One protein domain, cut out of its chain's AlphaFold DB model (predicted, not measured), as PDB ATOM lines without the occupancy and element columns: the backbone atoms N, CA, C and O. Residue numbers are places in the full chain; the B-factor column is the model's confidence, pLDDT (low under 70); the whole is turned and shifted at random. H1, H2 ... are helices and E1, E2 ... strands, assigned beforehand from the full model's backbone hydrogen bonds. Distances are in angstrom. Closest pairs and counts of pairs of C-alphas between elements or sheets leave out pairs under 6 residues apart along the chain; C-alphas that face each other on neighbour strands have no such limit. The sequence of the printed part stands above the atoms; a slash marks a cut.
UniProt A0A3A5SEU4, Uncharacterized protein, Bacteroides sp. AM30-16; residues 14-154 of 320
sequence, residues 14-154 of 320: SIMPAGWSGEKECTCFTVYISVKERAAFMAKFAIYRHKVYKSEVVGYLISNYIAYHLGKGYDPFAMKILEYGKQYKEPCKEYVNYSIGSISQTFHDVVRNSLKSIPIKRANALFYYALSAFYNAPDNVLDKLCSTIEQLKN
ATOM      1  N   SER A  14     126.838 178.192  35.280       64.56
ATOM      2  CA  SER A  14     126.810 179.628  34.955       64.56
ATOM      3  C   SER A  14     126.682 180.533  36.189       64.56
ATOM      4  O   SER A  14     127.023 181.721  36.141       64.56
ATOM      5  N   ILE A  15     126.209 179.982  37.310       68.44
ATOM      6  CA  ILE A  15     126.091 180.701  38.582       68.44
ATOM      7  C   ILE A  15     127.148 180.286  39.611       68.44
ATOM      8  O   ILE A  15     127.184 180.867  40.693       68.44
ATOM      9  N   MET A  16     128.008 179.315  39.288       70.19
ATOM     10  CA  MET A  16     129.097 178.893  40.167       70.19
ATOM     11  C   MET A  16     130.321 179.810  40.028       70.19
ATOM     12  O   MET A  16     130.567 180.340  38.941       70.19
ATOM     13  N   PRO A  17     131.120 179.992  41.096       60.94
ATOM     14  CA  PRO A  17     132.407 180.672  40.995       60.94
ATOM     15  C   PRO A  17     133.362 179.939  40.045       60.94
ATOM     16  O   PRO A  17     133.367 178.705  39.970       60.94
ATOM     17  N   ALA A  18     134.207 180.695  39.344       54.31
ATOM     18  CA  ALA A  18     135.251 180.126  38.498       54.31
ATOM     19  C   ALA A  18     136.211 179.250  39.332       54.31
ATOM     20  O   ALA A  18     136.670 179.672  40.390       54.31
ATOM     21  N   GLY A  19     136.516 178.036  38.857       51.84
ATOM     22  CA  GLY A  19     137.466 177.120  39.515       51.84
ATOM     23  C   GLY A  19     136.887 176.217  40.614       51.84
ATOM     24  O   GLY A  19     137.646 175.606  41.365       51.84
ATOM     25  N   TRP A  20     135.561 176.103  40.723       57.88
ATOM     26  CA  TRP A  20     134.914 175.291  41.757       57.88
ATOM     27  C   TRP A  20     135.239 173.785  41.655       57.88
ATOM     28  O   TRP A  20     135.019 173.153  40.621       57.88
ATOM     29  N   SER A  21     135.722 173.197  42.757       52.00
ATOM     30  CA  SER A  21     136.210 171.809  42.836       52.00
ATOM     31  C   SER A  21     135.607 171.013  44.003       52.00
ATOM     32  O   SER A  21     136.270 170.188  44.618       52.00
ATOM     33  N   GLY A  22     134.313 171.205  44.280       54.69
ATOM     34  CA  GLY A  22     133.593 170.455  45.315       54.69
ATOM     35  C   GLY A  22     133.988 170.845  46.747       54.69
ATOM     36  O   GLY A  22     135.140 171.123  47.057       54.69
ATOM     37  N   GLU A  23     133.008 170.871  47.648       60.78
ATOM     38  CA  GLU A  23     133.174 171.439  48.992       60.78
ATOM     39  C   GLU A  23     133.012 170.415  50.111       60.78
ATOM     40  O   GLU A  23     132.210 169.483  50.012       60.78
ATOM     41  N   LYS A  24     133.765 170.631  51.197       57.31
ATOM     42  CA  LYS A  24     133.654 169.874  52.452       57.31
ATOM     43  C   LYS A  24     132.654 170.499  53.430       57.31
ATOM     44  O   LYS A  24     132.039 169.764  54.196       57.31
ATOM     45  N   GLU A  25     132.475 171.819  53.399       65.25
ATOM     46  CA  GLU A  25     131.563 172.532  54.298       65.25
ATOM     47  C   GLU A  25     130.139 172.577  53.736       65.25
ATOM     48  O   GLU A  25     129.908 172.901  52.569       65.25
ATOM     49  N   CYS A  26     129.170 172.217  54.577       64.19
ATOM     50  CA  CYS A  26     127.757 172.191  54.228       64.19
ATOM     51  C   CYS A  26     126.931 172.918  55.291       64.19
ATOM     52  O   CYS A  26     127.141 172.733  56.486       64.19
ATOM     53  N   THR A  27     125.928 173.658  54.838       69.31
ATOM     54  CA  THR A  27     124.891 174.301  55.647       69.31
ATOM     55  C   THR A  27     123.511 173.761  55.266       69.31
ATOM     56  O   THR A  27     123.393 172.830  54.465       69.31
ATOM     57  N   CYS A  28     122.440 174.300  55.843       67.75
ATOM     58  CA  CYS A  28     121.080 173.954  55.457       67.75
ATOM     59  C   CYS A  28     120.198 175.194  55.322       67.75
ATOM     60  O   CYS A  28     120.279 176.137  56.104       67.75
ATOM     61  N   PHE A  29     119.309 175.163  54.333       67.81
ATOM     62  CA  PHE A  29     118.205 176.108  54.263       67.81
ATOM     63  C   PHE A  29     116.987 175.525  54.970       67.81
ATOM     64  O   PHE A  29     116.621 174.363  54.756       67.81
ATOM     65  N   THR A  30     116.362 176.358  55.798       74.38
ATOM     66  CA  THR A  30     115.133 176.026  56.515       74.38
ATOM     67  C   THR A  30     113.986 176.836  55.938       74.38
ATOM     68  O   THR A  30     114.096 178.049  55.763       74.38
ATOM     69  N   VAL A  31     112.885 176.155  55.638       78.12
ATOM     70  CA  VAL A  31     111.641 176.772  55.178       78.12
ATOM     71  C   VAL A  31     110.577 176.560  56.242       78.12
ATOM     72  O   VAL A  31     110.510 175.490  56.849       78.12
ATOM     73  N   TYR A  32     109.747 177.576  56.454       79.94
ATOM     74  CA  TYR A  32     108.580 177.488  57.321       79.94
ATOM     75  C   TYR A  32     107.388 177.060  56.471       79.94
ATOM     76  O   TYR A  32     107.018 177.765  55.535       79.94
ATOM     77  N   ILE A  33     106.798 175.906  56.780       79.44
ATOM     78  CA  ILE A  33     105.617 175.373  56.078       79.44
ATOM     79  C   ILE A  33     104.613 174.797  57.073       79.44
ATOM     80  O   ILE A  33     104.996 174.434  58.185       79.44
ATOM     81  N   SER A  34     103.342 174.682  56.690       81.56
ATOM     82  CA  SER A  34     102.348 174.025  57.544       81.56
ATOM     83  C   SER A  34     102.676 172.538  57.740       81.56
ATOM     84  O   SER A  34     103.358 171.909  56.922       81.56
ATOM     85  N   VAL A  35     102.151 171.934  58.811       81.19
ATOM     86  CA  VAL A  35     102.323 170.491  59.080       81.19
ATOM     87  C   VAL A  35     101.823 169.633  57.908       81.19
ATOM     88  O   VAL A  35     102.483 168.666  57.518       81.19
ATOM     89  N   LYS A  36     100.698 170.023  57.292       82.81
ATOM     90  CA  LYS A  36     100.107 169.334  56.135       82.81
ATOM     91  C   LYS A  36     101.016 169.391  54.906       82.81
ATOM     92  O   LYS A  36     101.246 168.369  54.263       82.81
ATOM     93  N   GLU A  37     101.570 170.564  54.601       83.38
ATOM     94  CA  GLU A  37     102.512 170.733  53.486       83.38
ATOM     95  C   GLU A  37     103.798 169.948  53.716       83.38
ATOM     96  O   GLU A  37     104.285 169.285  52.802       83.38
ATOM     97  N   ARG A  38     104.320 169.944  54.950       83.69
ATOM     98  CA  ARG A  38     105.499 169.146  55.302       83.69
ATOM     99  C   ARG A  38     105.282 167.666  55.007       83.69
ATOM    100  O   ARG A  38     106.140 167.053  54.373       83.69
ATOM    101  N   ALA A  39     104.162 167.099  55.454       81.19
ATOM    102  CA  ALA A  39     103.847 165.692  55.217       81.19
ATOM    103  C   ALA A  39     103.758 165.384  53.712       81.19
ATOM    104  O   ALA A  39     104.367 164.423  53.237       81.19
ATOM    105  N   ALA A  40     103.083 166.247  52.951       81.62
ATOM    106  CA  ALA A  40     102.907 166.089  51.513       81.62
ATOM    107  C   ALA A  40     104.237 166.181  50.740       81.62
ATOM    108  O   ALA A  40     104.524 165.347  49.878       81.62
ATOM    109  N   PHE A  41     105.099 167.140  51.094       83.69
ATOM    110  CA  PHE A  41     106.429 167.272  50.498       83.69
ATOM    111  C   PHE A  41     107.286 166.037  50.780       83.69
ATOM    112  O   PHE A  41     107.916 165.504  49.868       83.69
ATOM    113  N   MET A  42     107.299 165.551  52.027       80.75
ATOM    114  CA  MET A  42     108.065 164.355  52.390       80.75
ATOM    115  C   MET A  42     107.575 163.113  51.641       80.75
ATOM    116  O   MET A  42     108.406 162.361  51.134       80.75
ATOM    117  N   ALA A  43     106.258 162.931  51.511       82.19
ATOM    118  CA  ALA A  43     105.679 161.827  50.750       82.19
ATOM    119  C   ALA A  43     106.097 161.877  49.271       82.19
ATOM    120  O   ALA A  43     106.567 160.878  48.729       82.19
ATOM    121  N   LYS A  44     106.026 163.055  48.635       83.31
ATOM    122  CA  LYS A  44     106.430 163.220  47.232       83.31
ATOM    123  C   LYS A  44     107.920 162.932  47.030       83.31
ATOM    124  O   LYS A  44     108.283 162.174  46.139       83.31
ATOM    125  N   PHE A  45     108.795 163.460  47.888       80.31
ATOM    126  CA  PHE A  45     110.232 163.161  47.817       80.31
ATOM    127  C   PHE A  45     110.553 161.687  48.102       80.31
ATOM    128  O   PHE A  45     111.532 161.169  47.565       80.31
ATOM    129  N   ALA A  46     109.746 160.989  48.906       81.19
ATOM    130  CA  ALA A  46     109.947 159.568  49.173       81.19
ATOM    131  C   ALA A  46     109.801 158.706  47.906       81.19
ATOM    132  O   ALA A  46     110.565 157.752  47.750       81.19
ATOM    133  N   ILE A  47     108.910 159.078  46.978       83.69
ATOM    134  CA  ILE A  47     108.723 158.394  45.685       83.69
ATOM    135  C   ILE A  47     110.022 158.430  44.863       83.69
ATOM    136  O   ILE A  47     110.471 157.414  44.331       83.69
ATOM    137  N   TYR A  48     110.691 159.584  44.837       80.75
ATOM    138  CA  TYR A  48     111.880 159.822  44.011       80.75
ATOM    139  C   TYR A  48     113.213 159.606  44.741       80.75
ATOM    140  O   TYR A  48     114.270 159.778  44.135       80.75
ATOM    141  N   ARG A  49     113.195 159.161  46.008       76.12
ATOM    142  CA  ARG A  49     114.392 159.037  46.870       76.12
ATOM    143  C   ARG A  49     115.511 158.161  46.301       76.12
ATOM    144  O   ARG A  49     116.654 158.275  46.728       76.12
ATOM    145  N   HIS A  50     115.162 157.241  45.403       75.88
ATOM    146  CA  HIS A  50     116.089 156.314  44.753       75.88
ATOM    147  C   HIS A  50     116.706 156.890  43.468       75.88
ATOM    148  O   HIS A  50     117.670 156.319  42.965       75.88
ATOM    149  N   LYS A  51     116.152 157.994  42.944       76.56
ATOM    150  CA  LYS A  51     116.620 158.689  41.738       76.56
ATOM    151  C   LYS A  51     117.386 159.962  42.093       76.56
ATOM    152  O   LYS A  51     118.474 160.189  41.595       76.56
ATOM    153  N   VAL A  52     116.831 160.811  42.954       77.75
ATOM    154  CA  VAL A  52     117.420 162.122  43.263       77.75
ATOM    155  C   VAL A  52     117.237 162.479  44.729       77.75
ATOM    156  O   VAL A  52     116.234 162.135  45.359       77.75
ATOM    157  N   TYR A  53     118.212 163.190  45.288       78.31
ATOM    158  CA  TYR A  53     118.078 163.780  46.609       78.31
ATOM    159  C   TYR A  53     117.231 165.063  46.545       78.31
ATOM    160  O   TYR A  53     117.049 165.706  45.515       78.31
ATOM    161  N   LYS A  54     116.703 165.481  47.695       78.81
ATOM    162  CA  LYS A  54     115.931 166.727  47.793       78.81
ATOM    163  C   LYS A  54     116.784 167.978  47.547       78.81
ATOM    164  O   LYS A  54     116.348 168.888  46.852       78.81
ATOM    165  N   SER A  55     117.983 168.026  48.130       77.00
ATOM    166  CA  SER A  55     118.935 169.139  47.972       77.00
ATOM    167  C   SER A  55     119.352 169.339  46.516       77.00
ATOM    168  O   SER A  55     119.562 170.460  46.075       77.00
ATOM    169  N   GLU A  56     119.423 168.228  45.798       79.75
ATOM    170  CA  GLU A  56     119.714 168.078  44.379       79.75
ATOM    171  C   GLU A  56     118.642 168.773  43.513       79.75
ATOM    172  O   GLU A  56     118.894 169.813  42.901       79.75
ATOM    173  N   VAL A  57     117.389 168.321  43.627       85.75
ATOM    174  CA  VAL A  57     116.221 168.943  42.977       85.75
ATOM    175  C   VAL A  57     116.129 170.444  43.249       85.75
ATOM    176  O   VAL A  57     115.962 171.248  42.332       85.75
ATOM    177  N   VAL A  58     116.229 170.834  44.520       85.75
ATOM    178  CA  VAL A  58     116.086 172.237  44.918       85.75
ATOM    179  C   VAL A  58     117.250 173.082  44.398       85.75
ATOM    180  O   VAL A  58     117.025 174.190  43.913       85.75
ATOM    181  N   GLY A  59     118.479 172.564  44.458       84.38
ATOM    182  CA  GLY A  59     119.666 173.231  43.927       84.38
ATOM    183  C   GLY A  59     119.570 173.460  42.420       84.38
ATOM    184  O   GLY A  59     119.808 174.576  41.951       84.38
ATOM    185  N   TYR A  60     119.132 172.450  41.665       87.50
ATOM    186  CA  TYR A  60     118.914 172.561  40.224       87.50
ATOM    187  C   TYR A  60     117.865 173.631  39.880       87.50
ATOM    188  O   TYR A  60     118.123 174.505  39.051       87.50
ATOM    189  N   LEU A  61     116.707 173.636  40.546       92.19
ATOM    190  CA  LEU A  61     115.647 174.610  40.258       92.19
ATOM    191  C   LEU A  61     116.053 176.046  40.627       92.19
ATOM    192  O   LEU A  61     115.904 176.962  39.821       92.19
ATOM    193  N   ILE A  62     116.614 176.252  41.820       91.81
ATOM    194  CA  ILE A  62     117.011 177.588  42.289       91.81
ATOM    195  C   ILE A  62     118.154 178.153  41.454       91.81
ATOM    196  O   ILE A  62     118.144 179.337  41.120       91.81
ATOM    197  N   SER A  63     119.128 177.316  41.095       89.81
ATOM    198  CA  SER A  63     120.264 177.770  40.301       89.81
ATOM    199  C   SER A  63     119.844 178.273  38.922       89.81
ATOM    200  O   SER A  63     120.312 179.322  38.482       89.81
ATOM    201  N   ASN A  64     118.897 177.585  38.281       91.88
ATOM    202  CA  ASN A  64     118.334 178.009  37.004       91.88
ATOM    203  C   ASN A  64     117.429 179.241  37.130       91.88
ATOM    204  O   ASN A  64     117.496 180.112  36.267       91.88
ATOM    205  N   TYR A  65     116.660 179.374  38.216       94.25
ATOM    206  CA  TYR A  65     115.877 180.588  38.486       94.25
ATOM    207  C   TYR A  65     116.768 181.833  38.609       94.25
ATOM    208  O   TYR A  65     116.488 182.877  38.021       94.25
ATOM    209  N   ILE A  66     117.866 181.716  39.360       93.19
ATOM    210  CA  ILE A  66     118.845 182.797  39.509       93.19
ATOM    211  C   ILE A  66     119.493 183.106  38.157       93.19
ATOM    212  O   ILE A  66     119.550 184.269  37.767       93.19
ATOM    213  N   ALA A  67     119.944 182.081  37.428       89.88
ATOM    214  CA  ALA A  67     120.564 182.253  36.117       89.88
ATOM    215  C   ALA A  67     119.642 183.000  35.140       89.88
ATOM    216  O   ALA A  67     120.081 183.962  34.513       89.88
ATOM    217  N   TYR A  68     118.363 182.614  35.086       94.00
ATOM    218  CA  TYR A  68     117.335 183.258  34.268       94.00
ATOM    219  C   TYR A  68     117.221 184.759  34.560       94.00
ATOM    220  O   TYR A  68     117.340 185.582  33.654       94.00
ATOM    221  N   HIS A  69     117.057 185.133  35.831       93.50
ATOM    222  CA  HIS A  69     116.875 186.537  36.213       93.50
ATOM    223  C   HIS A  69     118.151 187.381  36.143       93.50
ATOM    224  O   HIS A  69     118.063 188.601  36.055       93.50
ATOM    225  N   LEU A  70     119.326 186.752  36.156       89.12
ATOM    226  CA  LEU A  70     120.607 187.424  35.938       89.12
ATOM    227  C   LEU A  70     121.013 187.486  34.454       89.12
ATOM    228  O   LEU A  70     122.122 187.927  34.161       89.12
ATOM    229  N   GLY A  71     120.169 187.022  33.524       88.06
ATOM    230  CA  GLY A  71     120.479 187.012  32.089       88.06
ATOM    231  C   GLY A  71     121.607 186.046  31.700       88.06
ATOM    232  O   GLY A  71     122.286 186.254  30.698       88.06
ATOM    233  N   LYS A  72     121.842 185.002  32.501       88.81
ATOM    234  CA  LYS A  72     122.874 183.978  32.274       88.81
ATOM    235  C   LYS A  72     122.283 182.731  31.618       88.81
ATOM    236  O   LYS A  72     121.073 182.540  31.609       88.81
ATOM    237  N   GLY A  73     123.137 181.836  31.117       85.88
ATOM    238  CA  GLY A  73     122.698 180.548  30.568       85.88
ATOM    239  C   GLY A  73     121.929 179.704  31.594       85.88
ATOM    240  O   GLY A  73     122.462 179.390  32.663       85.88
ATOM    241  N   TYR A  74     120.695 179.325  31.256       88.12
ATOM    242  CA  TYR A  74     119.775 178.547  32.094       88.12
ATOM    243  C   TYR A  74     119.097 177.426  31.292       88.12
ATOM    244  O   TYR A  74     119.063 177.469  30.062       88.12
ATOM    245  N   ASP A  75     118.552 176.427  31.988       86.50
ATOM    246  CA  ASP A  75     117.751 175.355  31.392       86.50
ATOM    247  C   ASP A  75     116.265 175.767  31.291       86.50
ATOM    248  O   ASP A  75     115.607 175.944  32.326       86.50
ATOM    249  N   PRO A  76     115.685 175.888  30.078       88.75
ATOM    250  CA  PRO A  76     114.274 176.233  29.906       88.75
ATOM    251  C   PRO A  76     113.313 175.223  30.541       88.75
ATOM    252  O   PRO A  76     112.201 175.582  30.928       88.75
ATOM    253  N   PHE A  77     113.714 173.954  30.662       90.06
ATOM    254  CA  PHE A  77     112.886 172.938  31.298       90.06
ATOM    255  C   PHE A  77     112.757 173.170  32.807       90.06
ATOM    256  O   PHE A  77     111.673 172.977  33.353       90.06
ATOM    257  N   ALA A  78     113.807 173.665  33.469       91.44
ATOM    258  CA  ALA A  78     113.731 174.056  34.876       91.44
ATOM    259  C   ALA A  78     112.698 175.174  35.092       91.44
ATOM    260  O   ALA A  78     111.925 175.123  36.048       91.44
ATOM    261  N   MET A  79     112.629 176.141  34.170       94.06
ATOM    262  CA  MET A  79     111.653 177.234  34.236       94.06
ATOM    263  C   MET A  79     110.212 176.737  34.080       94.06
ATOM    264  O   MET A  79     109.361 177.129  34.873       94.06
ATOM    265  N   LYS A  80     109.957 175.787  33.168       93.81
ATOM    266  CA  LYS A  80     108.636 175.138  33.029       93.81
ATOM    267  C   LYS A  80     108.163 174.450  34.308       93.81
ATOM    268  O   LYS A  80     106.972 174.362  34.565       93.81
ATOM    269  N   ILE A  81     109.084 173.919  35.106       93.44
ATOM    270  CA  ILE A  81     108.733 173.291  36.386       93.44
ATOM    271  C   ILE A  81     108.445 174.354  37.437       93.44
ATOM    272  O   ILE A  81     107.508 174.214  38.216       93.44
ATOM    273  N   LEU A  82     109.228 175.430  37.443       94.56
ATOM    274  CA  LEU A  82     109.036 176.543  38.366       94.56
ATOM    275  C   LEU A  82     107.680 177.236  38.189       94.56
ATOM    276  O   LEU A  82     107.183 177.773  39.168       94.56
ATOM    277  N   GLU A  83     107.044 177.164  37.016       93.69
ATOM    278  CA  GLU A  83     105.664 177.639  36.799       93.69
ATOM    279  C   GLU A  83     104.635 176.984  37.744       93.69
ATOM    280  O   GLU A  83     103.631 177.603  38.085       93.69
ATOM    281  N   TYR A  84     104.900 175.769  38.241       93.75
ATOM    282  CA  TYR A  84     104.060 175.095  39.246       93.75
ATOM    283  C   TYR A  84     104.337 175.570  40.688       93.75
ATOM    284  O   TYR A  84     103.723 175.090  41.652       93.75
ATOM    285  N   GLY A  85     105.297 176.479  40.867       91.00
ATOM    286  CA  GLY A  85     105.700 177.033  42.151       91.00
ATOM    287  C   GLY A  85     104.649 177.965  42.738       91.00
ATOM    288  O   GLY A  85     104.033 178.776  42.050       91.00
ATOM    289  N   LYS A  86     104.452 177.880  44.053       87.69
ATOM    290  CA  LYS A  86     103.562 178.782  44.790       87.69
ATOM    291  C   LYS A  86     104.366 179.912  45.408       87.69
ATOM    292  O   LYS A  86     105.426 179.685  45.994       87.69
ATOM    293  N   GLN A  87     103.831 181.128  45.334       82.75
ATOM    294  CA  GLN A  87     104.387 182.242  46.092       82.75
ATOM    295  C   GLN A  87     104.278 181.960  47.591       82.75
ATOM    296  O   GLN A  87     103.279 181.422  48.077       82.75
ATOM    297  N   TYR A  88     105.329 182.323  48.315       73.44
ATOM    298  CA  TYR A  88     105.362 182.197  49.760       73.44
ATOM    299  C   TYR A  88     104.387 183.195  50.387       73.44
ATOM    300  O   TYR A  88     104.559 184.404  50.232       73.44
ATOM    301  N   LYS A  89     103.377 182.691  51.099       69.19
ATOM    302  CA  LYS A  89     102.512 183.509  51.957       69.19
ATOM    303  C   LYS A  89     103.104 183.510  53.366       69.19
ATOM    304  O   LYS A  89     103.582 182.472  53.821       69.19
ATOM    305  N   GLU A  90     103.141 184.673  54.014       61.19
ATOM    306  CA  GLU A  90     103.738 184.818  55.347       61.19
ATOM    307  C   GLU A  90     103.101 183.865  56.375       61.19
ATOM    308  O   GLU A  90     101.926 183.509  56.246       61.19
ATOM    309  N   PRO A  91     103.886 183.391  57.359       57.19
ATOM    310  CA  PRO A  91     103.501 182.249  58.176       57.19
ATOM    311  C   PRO A  91     102.323 182.566  59.105       57.19
ATOM    312  O   PRO A  91     102.297 183.590  59.786       57.19
ATOM    313  N   CYS A  92     101.372 181.633  59.162       54.78
ATOM    314  CA  CYS A  92     100.326 181.578  60.181       54.78
ATOM    315  C   CYS A  92     100.820 180.771  61.405       54.78
ATOM    316  O   CYS A  92     101.911 180.206  61.385       54.78
ATOM    317  N   LYS A  93     100.032 180.693  62.483       56.47
ATOM    318  CA  LYS A  93     100.459 180.147  63.794       56.47
ATOM    319  C   LYS A  93     100.846 178.645  63.818       56.47
ATOM    320  O   LYS A  93     101.435 178.206  64.796       56.47
ATOM    321  N   GLU A  94     100.572 177.868  62.764       60.69
ATOM    322  CA  GLU A  94     100.713 176.391  62.727       60.69
ATOM    323  C   GLU A  94     101.855 175.869  61.823       60.69
ATOM    324  O   GLU A  94     101.729 174.849  61.136       60.69
ATOM    325  N   TYR A  95     102.977 176.585  61.762       68.62
ATOM    326  CA  TYR A  95     104.077 176.271  60.845       68.62
ATOM    327  C   TYR A  95     105.231 175.546  61.555       68.62
ATOM    328  O   TYR A  95     105.571 175.833  62.700       68.62
ATOM    329  N   VAL A  96     105.859 174.602  60.850       66.94
ATOM    330  CA  VAL A  96     107.000 173.804  61.316       66.94
ATOM    331  C   VAL A  96     108.227 174.032  60.438       66.94
ATOM    332  O   VAL A  96     108.128 174.265  59.231       66.94
ATOM    333  N   ASN A  97     109.406 173.904  61.049       73.81
ATOM    334  CA  ASN A  97     110.679 173.966  60.339       73.81
ATOM    335  C   ASN A  97     110.848 172.751  59.422       73.81
ATOM    336  O   ASN A  97     110.773 171.599  59.862       73.81
ATOM    337  N   TYR A  98     111.143 173.009  58.150       73.75
ATOM    338  CA  TYR A  98     111.498 171.989  57.175       73.75
ATOM    339  C   TYR A  98     112.876 172.274  56.575       73.75
ATOM    340  O   TYR A  98     113.058 173.219  55.806       73.75
ATOM    341  N   SER A  99     113.856 171.439  56.928       73.50
ATOM    342  CA  SER A  99     115.217 171.523  56.392       73.50
ATOM    343  C   SER A  99     115.314 170.813  55.044       73.50
ATOM    344  O   SER A  99     114.835 169.687  54.885       73.50
ATOM    345  N   ILE A 100     115.964 171.444  54.069       63.09
ATOM    346  CA  ILE A 100     116.172 170.907  52.710       63.09
ATOM    347  C   ILE A 100     117.336 169.892  52.671       63.09
ATOM    348  O   ILE A 100     117.516 169.170  51.689       63.09
ATOM    349  N   GLY A 101     118.030 169.715  53.798       67.75
ATOM    350  CA  GLY A 101     119.213 168.870  53.929       67.75
ATOM    351  C   GLY A 101     120.502 169.664  53.725       67.75
ATOM    352  O   GLY A 101     120.480 170.892  53.656       67.75
ATOM    353  N   SER A 102     121.623 168.946  53.662       67.69
ATOM    354  CA  SER A 102     122.958 169.523  53.493       67.69
ATOM    355  C   SER A 102     123.129 170.126  52.098       67.69
ATOM    356  O   SER A 102     122.935 169.442  51.094       67.69
ATOM    357  N   ILE A 103     123.495 171.401  52.059       68.44
ATOM    358  CA  ILE A 103     123.724 172.226  50.872       68.44
ATOM    359  C   ILE A 103     125.107 172.873  51.029       68.44
ATOM    360  O   ILE A 103     125.490 173.212  52.144       68.44
ATOM    361  N   SER A 104     125.871 173.036  49.946       72.19
ATOM    362  CA  SER A 104     127.186 173.705  50.007       72.19
ATOM    363  C   SER A 104     127.074 175.135  50.541       72.19
ATOM    364  O   SER A 104     126.132 175.858  50.200       72.19
ATOM    365  N   GLN A 105     128.052 175.542  51.354       75.75
ATOM    366  CA  GLN A 105     128.127 176.901  51.889       75.75
ATOM    367  C   GLN A 105     128.248 177.939  50.761       75.75
ATOM    368  O   GLN A 105     127.510 178.919  50.748       75.75
ATOM    369  N   THR A 106     129.057 177.673  49.735       75.31
ATOM    370  CA  THR A 106     129.172 178.572  48.577       75.31
ATOM    371  C   THR A 106     127.858 178.728  47.827       75.31
ATOM    372  O   THR A 106     127.491 179.843  47.466       75.31
ATOM    373  N   PHE A 107     127.104 177.644  47.601       78.69
ATOM    374  CA  PHE A 107     125.785 177.777  46.979       78.69
ATOM    375  C   PHE A 107     124.844 178.605  47.850       78.69
ATOM    376  O   PHE A 107     124.103 179.444  47.337       78.69
ATOM    377  N   HIS A 108     124.891 178.398  49.167       81.88
ATOM    378  CA  HIS A 108     124.120 179.202  50.101       81.88
ATOM    379  C   HIS A 108     124.439 180.698  49.952       81.88
ATOM    380  O   HIS A 108     123.520 181.514  49.844       81.88
ATOM    381  N   ASP A 109     125.715 181.050  49.847       83.75
ATOM    382  CA  ASP A 109     126.157 182.439  49.732       83.75
ATOM    383  C   ASP A 109     125.847 183.037  48.356       83.75
ATOM    384  O   ASP A 109     125.366 184.169  48.271       83.75
ATOM    385  N   VAL A 110     125.992 182.261  47.276       84.06
ATOM    386  CA  VAL A 110     125.552 182.649  45.923       84.06
ATOM    387  C   VAL A 110     124.061 182.973  45.914       84.06
ATOM    388  O   VAL A 110     123.666 184.018  45.388       84.06
ATOM    389  N   VAL A 111     123.228 182.123  46.522       87.25
ATOM    390  CA  VAL A 111     121.786 182.373  46.624       87.25
ATOM    391  C   VAL A 111     121.538 183.670  47.383       87.25
ATOM    392  O   VAL A 111     120.844 184.539  46.861       87.25
ATOM    393  N   ARG A 112     122.135 183.840  48.572       88.69
ATOM    394  CA  ARG A 112     121.969 185.037  49.417       88.69
ATOM    395  C   ARG A 112     122.370 186.322  48.697       88.69
ATOM    396  O   ARG A 112     121.618 187.295  48.745       88.69
ATOM    397  N   ASN A 113     123.501 186.308  48.001       89.31
ATOM    398  CA  ASN A 113     124.006 187.457  47.255       89.31
ATOM    399  C   ASN A 113     123.110 187.795  46.055       89.31
ATOM    400  O   ASN A 113     122.859 188.967  45.780       89.31
ATOM    401  N   SER A 114     122.557 186.776  45.393       89.19
ATOM    402  CA  SER A 114     121.693 186.950  44.218       89.19
ATOM    403  C   SER A 114     120.309 187.516  44.551       89.19
ATOM    404  O   SER A 114     119.679 188.115  43.680       89.19
ATOM    405  N   LEU A 115     119.831 187.384  45.798       90.62
ATOM    406  CA  LEU A 115     118.490 187.837  46.208       90.62
ATOM    407  C   LEU A 115     118.227 189.313  45.891       90.62
ATOM    408  O   LEU A 115     117.101 189.681  45.565       90.62
ATOM    409  N   LYS A 116     119.254 190.169  45.962       90.25
ATOM    410  CA  LYS A 116     119.117 191.605  45.672       90.25
ATOM    411  C   LYS A 116     118.730 191.865  44.215       90.25
ATOM    412  O   LYS A 116     117.996 192.816  43.949       90.25
ATOM    413  N   SER A 117     119.127 190.983  43.303       89.75
ATOM    414  CA  SER A 117     119.024 191.173  41.853       89.75
ATOM    415  C   SER A 117     117.896 190.377  41.189       89.75
ATOM    416  O   SER A 117     117.635 190.574  40.011       89.75
ATOM    417  N   ILE A 118     117.193 189.509  41.923       92.25
ATOM    418  CA  ILE A 118     116.093 188.675  41.396       92.25
ATOM    419  C   ILE A 118     114.738 189.081  42.006       92.25
ATOM    420  O   ILE A 118     114.739 189.750  43.039       92.25
ATOM    421  N   PRO A 119     113.576 188.712  41.434       92.44
ATOM    422  CA  PRO A 119     112.272 189.128  41.966       92.44
ATOM    423  C   PRO A 119     111.983 188.625  43.387       92.44
ATOM    424  O   PRO A 119     111.521 189.390  44.232       92.44
ATOM    425  N   ILE A 120     112.291 187.359  43.689       90.81
ATOM    426  CA  ILE A 120     112.098 186.806  45.036       90.81
ATOM    427  C   ILE A 120     113.265 187.230  45.942       90.81
ATOM    428  O   ILE A 120     114.338 186.632  45.926       90.81
ATOM    429  N   LYS A 121     113.035 188.257  46.771       89.31
ATOM    430  CA  LYS A 121     114.067 188.894  47.618       89.31
ATOM    431  C   LYS A 121     114.413 188.149  48.913       89.31
ATOM    432  O   LYS A 121     115.380 188.501  49.581       89.31
ATOM    433  N   ARG A 122     113.629 187.142  49.313       88.12
ATOM    434  CA  ARG A 122     113.846 186.371  50.554       88.12
ATOM    435  C   ARG A 122     114.257 184.938  50.220       88.12
ATOM    436  O   ARG A 122     113.536 184.258  49.495       88.12
ATOM    437  N   ALA A 123     115.349 184.451  50.823       85.38
ATOM    438  CA  ALA A 123     115.834 183.078  50.637       85.38
ATOM    439  C   ALA A 123     114.714 182.058  50.877       85.38
ATOM    440  O   ALA A 123     114.362 181.309  49.974       85.38
ATOM    441  N   ASN A 124     114.091 182.077  52.058       85.75
ATOM    442  CA  ASN A 124     113.066 181.097  52.431       85.75
ATOM    443  C   ASN A 124     111.877 181.087  51.459       85.75
ATOM    444  O   ASN A 124     111.333 180.024  51.181       85.75
ATOM    445  N   ALA A 125     111.519 182.248  50.900       87.50
ATOM    446  CA  ALA A 125     110.469 182.349  49.893       87.50
ATOM    447  C   ALA A 125     110.886 181.699  48.564       87.50
ATOM    448  O   ALA A 125     110.085 181.001  47.950       87.50
ATOM    449  N   LEU A 126     112.144 181.868  48.148       90.19
ATOM    450  CA  LEU A 126     112.688 181.230  46.947       90.19
ATOM    451  C   LEU A 126     112.774 179.707  47.108       90.19
ATOM    452  O   LEU A 126     112.401 178.955  46.208       90.19
ATOM    453  N   PHE A 127     113.203 179.244  48.281       87.94
ATOM    454  CA  PHE A 127     113.227 177.821  48.608       87.94
ATOM    455  C   PHE A 127     111.826 177.213  48.652       87.94
ATOM    456  O   PHE A 127     111.615 176.127  48.117       87.94
ATOM    457  N   TYR A 128     110.861 177.916  49.243       89.00
ATOM    458  CA  TYR A 128     109.464 177.500  49.224       89.00
ATOM    459  C   TYR A 128     108.910 177.419  47.798       89.00
ATOM    460  O   TYR A 128     108.245 176.443  47.449       89.00
ATOM    461  N   TYR A 129     109.219 178.407  46.960       92.00
ATOM    462  CA  TYR A 129     108.811 178.427  45.559       92.00
ATOM    463  C   TYR A 129     109.334 177.195  44.804       92.00
ATOM    464  O   TYR A 129     108.553 176.476  44.187       92.00
ATOM    465  N   ALA A 130     110.622 176.868  44.949       91.56
ATOM    466  CA  ALA A 130     111.215 175.682  44.328       91.56
ATOM    467  C   ALA A 130     110.661 174.354  44.887       91.56
ATOM    468  O   ALA A 130     110.384 173.425  44.130       91.56
ATOM    469  N   LEU A 131     110.470 174.251  46.209       88.75
ATOM    470  CA  LEU A 131     109.901 173.054  46.843       88.75
ATOM    471  C   LEU A 131     108.453 172.808  46.409       88.75
ATOM    472  O   LEU A 131     108.084 171.681  46.085       88.75
ATOM    473  N   SER A 132     107.638 173.862  46.402       90.44
ATOM    474  CA  SER A 132     106.240 173.776  45.983       90.44
ATOM    475  C   SER A 132     106.112 173.492  44.487       90.44
ATOM    476  O   SER A 132     105.228 172.729  44.113       90.44
ATOM    477  N   ALA A 133     107.023 174.008  43.655       92.62
ATOM    478  CA  ALA A 133     107.092 173.683  42.232       92.62
ATOM    479  C   ALA A 133     107.279 172.180  41.999       92.62
ATOM    480  O   ALA A 133     106.496 171.561  41.283       92.62
ATOM    481  N   PHE A 134     108.262 171.569  42.670       90.00
ATOM    482  CA  PHE A 134     108.474 170.123  42.587       90.00
ATOM    483  C   PHE A 134     107.262 169.329  43.085       90.00
ATOM    484  O   PHE A 134     106.886 168.319  42.504       90.00
ATOM    485  N   TYR A 135     106.633 169.779  44.166       87.62
ATOM    486  CA  TYR A 135     105.478 169.090  44.723       87.62
ATOM    487  C   TYR A 135     104.242 169.134  43.805       87.62
ATOM    488  O   TYR A 135     103.576 168.113  43.646       87.62
ATOM    489  N   ASN A 136     103.937 170.295  43.215       89.38
ATOM    490  CA  ASN A 136     102.727 170.502  42.411       89.38
ATOM    491  C   ASN A 136     102.870 170.028  40.954       89.38
ATOM    492  O   ASN A 136     101.863 169.935  40.255       89.38
ATOM    493  N   ALA A 137     104.089 169.773  40.474       90.62
ATOM    494  CA  ALA A 137     104.301 169.351  39.096       90.62
ATOM    495  C   ALA A 137     103.748 167.927  38.833       90.62
ATOM    496  O   ALA A 137     103.833 167.053  39.706       90.62
ATOM    497  N   PRO A 138     103.213 167.662  37.622       91.25
ATOM    498  CA  PRO A 138     102.757 166.333  37.214       91.25
ATOM    499  C   PRO A 138     103.869 165.269  37.235       91.25
ATOM    500  O   PRO A 138     105.026 165.565  36.935       91.25
ATOM    501  N   ASP A 139     103.520 164.011  37.522       87.75
ATOM    502  CA  ASP A 139     104.499 162.922  37.702       87.75
ATOM    503  C   ASP A 139     105.381 162.685  36.466       87.75
ATOM    504  O   ASP A 139     106.591 162.513  36.598       87.75
ATOM    505  N   ASN A 140     104.815 162.772  35.260       85.56
ATOM    506  CA  ASN A 140     105.565 162.652  34.005       85.56
ATOM    507  C   ASN A 140     106.604 163.777  33.816       85.56
ATOM    508  O   ASN A 140     107.680 163.552  33.256       85.56
ATOM    509  N   VAL A 141     106.307 164.989  34.295       89.12
ATOM    510  CA  VAL A 141     107.245 166.122  34.292       89.12
ATOM    511  C   VAL A 141     108.355 165.881  35.315       89.12
ATOM    512  O   VAL A 141     109.530 166.114  35.022       89.12
ATOM    513  N   LEU A 142     108.002 165.357  36.489       88.81
ATOM    514  CA  LEU A 142     108.953 165.044  37.553       88.81
ATOM    515  C   LEU A 142     109.880 163.880  37.209       88.81
ATOM    516  O   LEU A 142     111.070 163.950  37.514       88.81
ATOM    517  N   ASP A 143     109.390 162.846  36.530       87.44
ATOM    518  CA  ASP A 143     110.233 161.757  36.033       87.44
ATOM    519  C   ASP A 143     111.287 162.269  35.053       87.44
ATOM    520  O   ASP A 143     112.461 161.889  35.137       87.44
ATOM    521  N   LYS A 144     110.895 163.187  34.165       87.81
ATOM    522  CA  LYS A 144     111.828 163.849  33.254       87.81
ATOM    523  C   LYS A 144     112.828 164.727  34.008       87.81
ATOM    524  O   LYS A 144     114.014 164.636  33.713       87.81
ATOM    525  N   LEU A 145     112.396 165.506  35.002       88.56
ATOM    526  CA  LEU A 145     113.293 166.297  35.858       88.56
ATOM    527  C   LEU A 145     114.333 165.424  36.555       88.56
ATOM    528  O   LEU A 145     115.526 165.701  36.467       88.56
ATOM    529  N   CYS A 146     113.886 164.359  37.217       86.00
ATOM    530  CA  CYS A 146     114.776 163.445  37.921       86.00
ATOM    531  C   CYS A 146     115.771 162.792  36.954       86.00
ATOM    532  O   CYS A 146     116.940 162.639  37.293       86.00
ATOM    533  N   SER A 147     115.326 162.459  35.738       83.75
ATOM    534  CA  SER A 147     116.189 161.916  34.684       83.75
ATOM    535  C   SER A 147     117.223 162.936  34.200       83.75
ATOM    536  O   SER A 147     118.392 162.590  34.065       83.75
ATOM    537  N   THR A 148     116.829 164.195  33.983       82.44
ATOM    538  CA  THR A 148     117.746 165.292  33.624       82.44
ATOM    539  C   THR A 148     118.806 165.493  34.702       82.44
ATOM    540  O   THR A 148     119.996 165.577  34.410       82.44
ATOM    541  N   ILE A 149     118.386 165.516  35.964       80.94
ATOM    542  CA  ILE A 149     119.280 165.653  37.109       80.94
ATOM    543  C   ILE A 149     120.263 164.467  37.195       80.94
ATOM    544  O   ILE A 149     121.471 164.658  37.347       80.94
ATOM    545  N   GLU A 150     119.779 163.235  37.022       74.62
ATOM    546  CA  GLU A 150     120.618 162.032  36.951       74.62
ATOM    547  C   GLU A 150     121.646 162.084  35.808       74.62
ATOM    548  O   GLU A 150     122.807 161.700  35.996       74.62
ATOM    549  N   GLN A 151     121.257 162.619  34.646       70.62
ATOM    550  CA  GLN A 151     122.158 162.839  33.512       70.62
ATOM    551  C   GLN A 151     123.231 163.893  33.818       70.62
ATOM    552  O   GLN A 151     124.385 163.714  33.435       70.62
ATOM    553  N   LEU A 152     122.896 164.963  34.545       72.06
ATOM    554  CA  LEU A 152     123.862 165.991  34.954       72.06
ATOM    555  C   LEU A 152     124.874 165.462  35.980       72.06
ATOM    556  O   LEU A 152     126.067 165.758  35.888       72.06
ATOM    557  N   LYS A 153     124.436 164.615  36.920       67.44
ATOM    558  CA  LYS A 153     125.332 163.928  37.872       67.44
ATOM    559  C   LYS A 153     126.324 162.999  37.181       67.44
ATOM    560  O   LYS A 153     127.479 162.864  37.616       67.44
ATOM    561  N   ASN A 154     125.854 162.357  36.116       64.06
ATOM    562  CA  ASN A 154     126.571 161.358  35.348       64.06
ATOM    563  C   ASN A 154     126.651 161.796  33.875       64.06
ATOM    564  O   ASN A 154     126.011 161.172  33.039       64.06
TER     565      ASN A 154
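This is residues 14 to 154 of the 320 residues of an uncharacterized protein of Bacteroides sp. AM30-16 (UniProt A0A3A5SEU4). A long ribbon of two antiparallel strands, E1 and E2, runs along one side of a cluster of crossed helices, with H2 and H5 crossing in the middle. H3 and H6 pack on H2 away from the ribbon, while H1 and H4 follow directly from the strands at opposite ends of the ribbon. The 141 printed residues hold six named helices and two named strands, in the order E1 H1 H2 H3 E2 H4 H5 H6, and the class is mostly helix. The whole is compact, with a radius of gyration of the C-alphas of 14.5 A and spans of 43 by 32 by 30 A.

Look first at E1, residues 26 to 34, and its antiparallel neighbour E2, residues 95 to 104. N 31 and O 98 are 2.9 A apart and N 27 and O 103 2.8 A, both within hydrogen-bond range. E2 bends by 52 degrees at residue 101. Next find the hub, H2, residues 54 to 69, which touches four helices; its closest C-alphas to E2 are Ser 55 and Ile 100, 5.8 A. H2 touches H5, residues 123 to 136, at Val 58 and Ala 130, their closest C-alphas, 6.0 A; they run opposite ways at a steep tilt of 68 degrees, only just short of about perpendicular. The closest C-alphas of H5 and E1 are Asn 124 and Val 31, 5.3 A. H2 touches H3, residues 76 to 82, closest at the C-alphas of Leu 61 and Ala 78, 5.7 A. H2 also touches H6, residues 139 to 153, about perpendicular at 88 degrees, closest at the C-alphas of Val 57 and Ile 149, 7.4 A. H2 and H4, residues 105 to 114, only just touch, with 3 pairs of C-alphas within 8 A, closest at Ile 66 and Ser 114, 6.9 A. H1, residues 35 to 48, touches H5 with its residues 40 to 44 alone, closest at the C-alphas of Phe 41 and Tyr 135, 6.1 A. Every O i to N i+4 pair is within hydrogen-bond range in H2, H3, H4, H5 and H6; in H1, 9 of 10 are.

Find C-alpha 26 at (127.757, 172.191, 54.228), where E1 begins; E1 and E2 each measure 25.7 A. H2 starts at C-alpha 54, (115.931, 166.727, 47.793), and runs 23.0 A. H1 spans 20.8 A, H3 10.0 A, H4 14.2 A and H5 19.9 A. H6, 20.9 A long, ends at C-alpha 153, (125.332, 163.928, 37.872).

The farthest C-alphas, Gly 19 and Lys 93, are 44.4 A apart. The printed part has no cut; its long link is H3 to E2, residues 83 to 94. Mean pLDDT of the printed part is 80.6, with 29 residues under 70, among them 17 to 29 and 89 to 96.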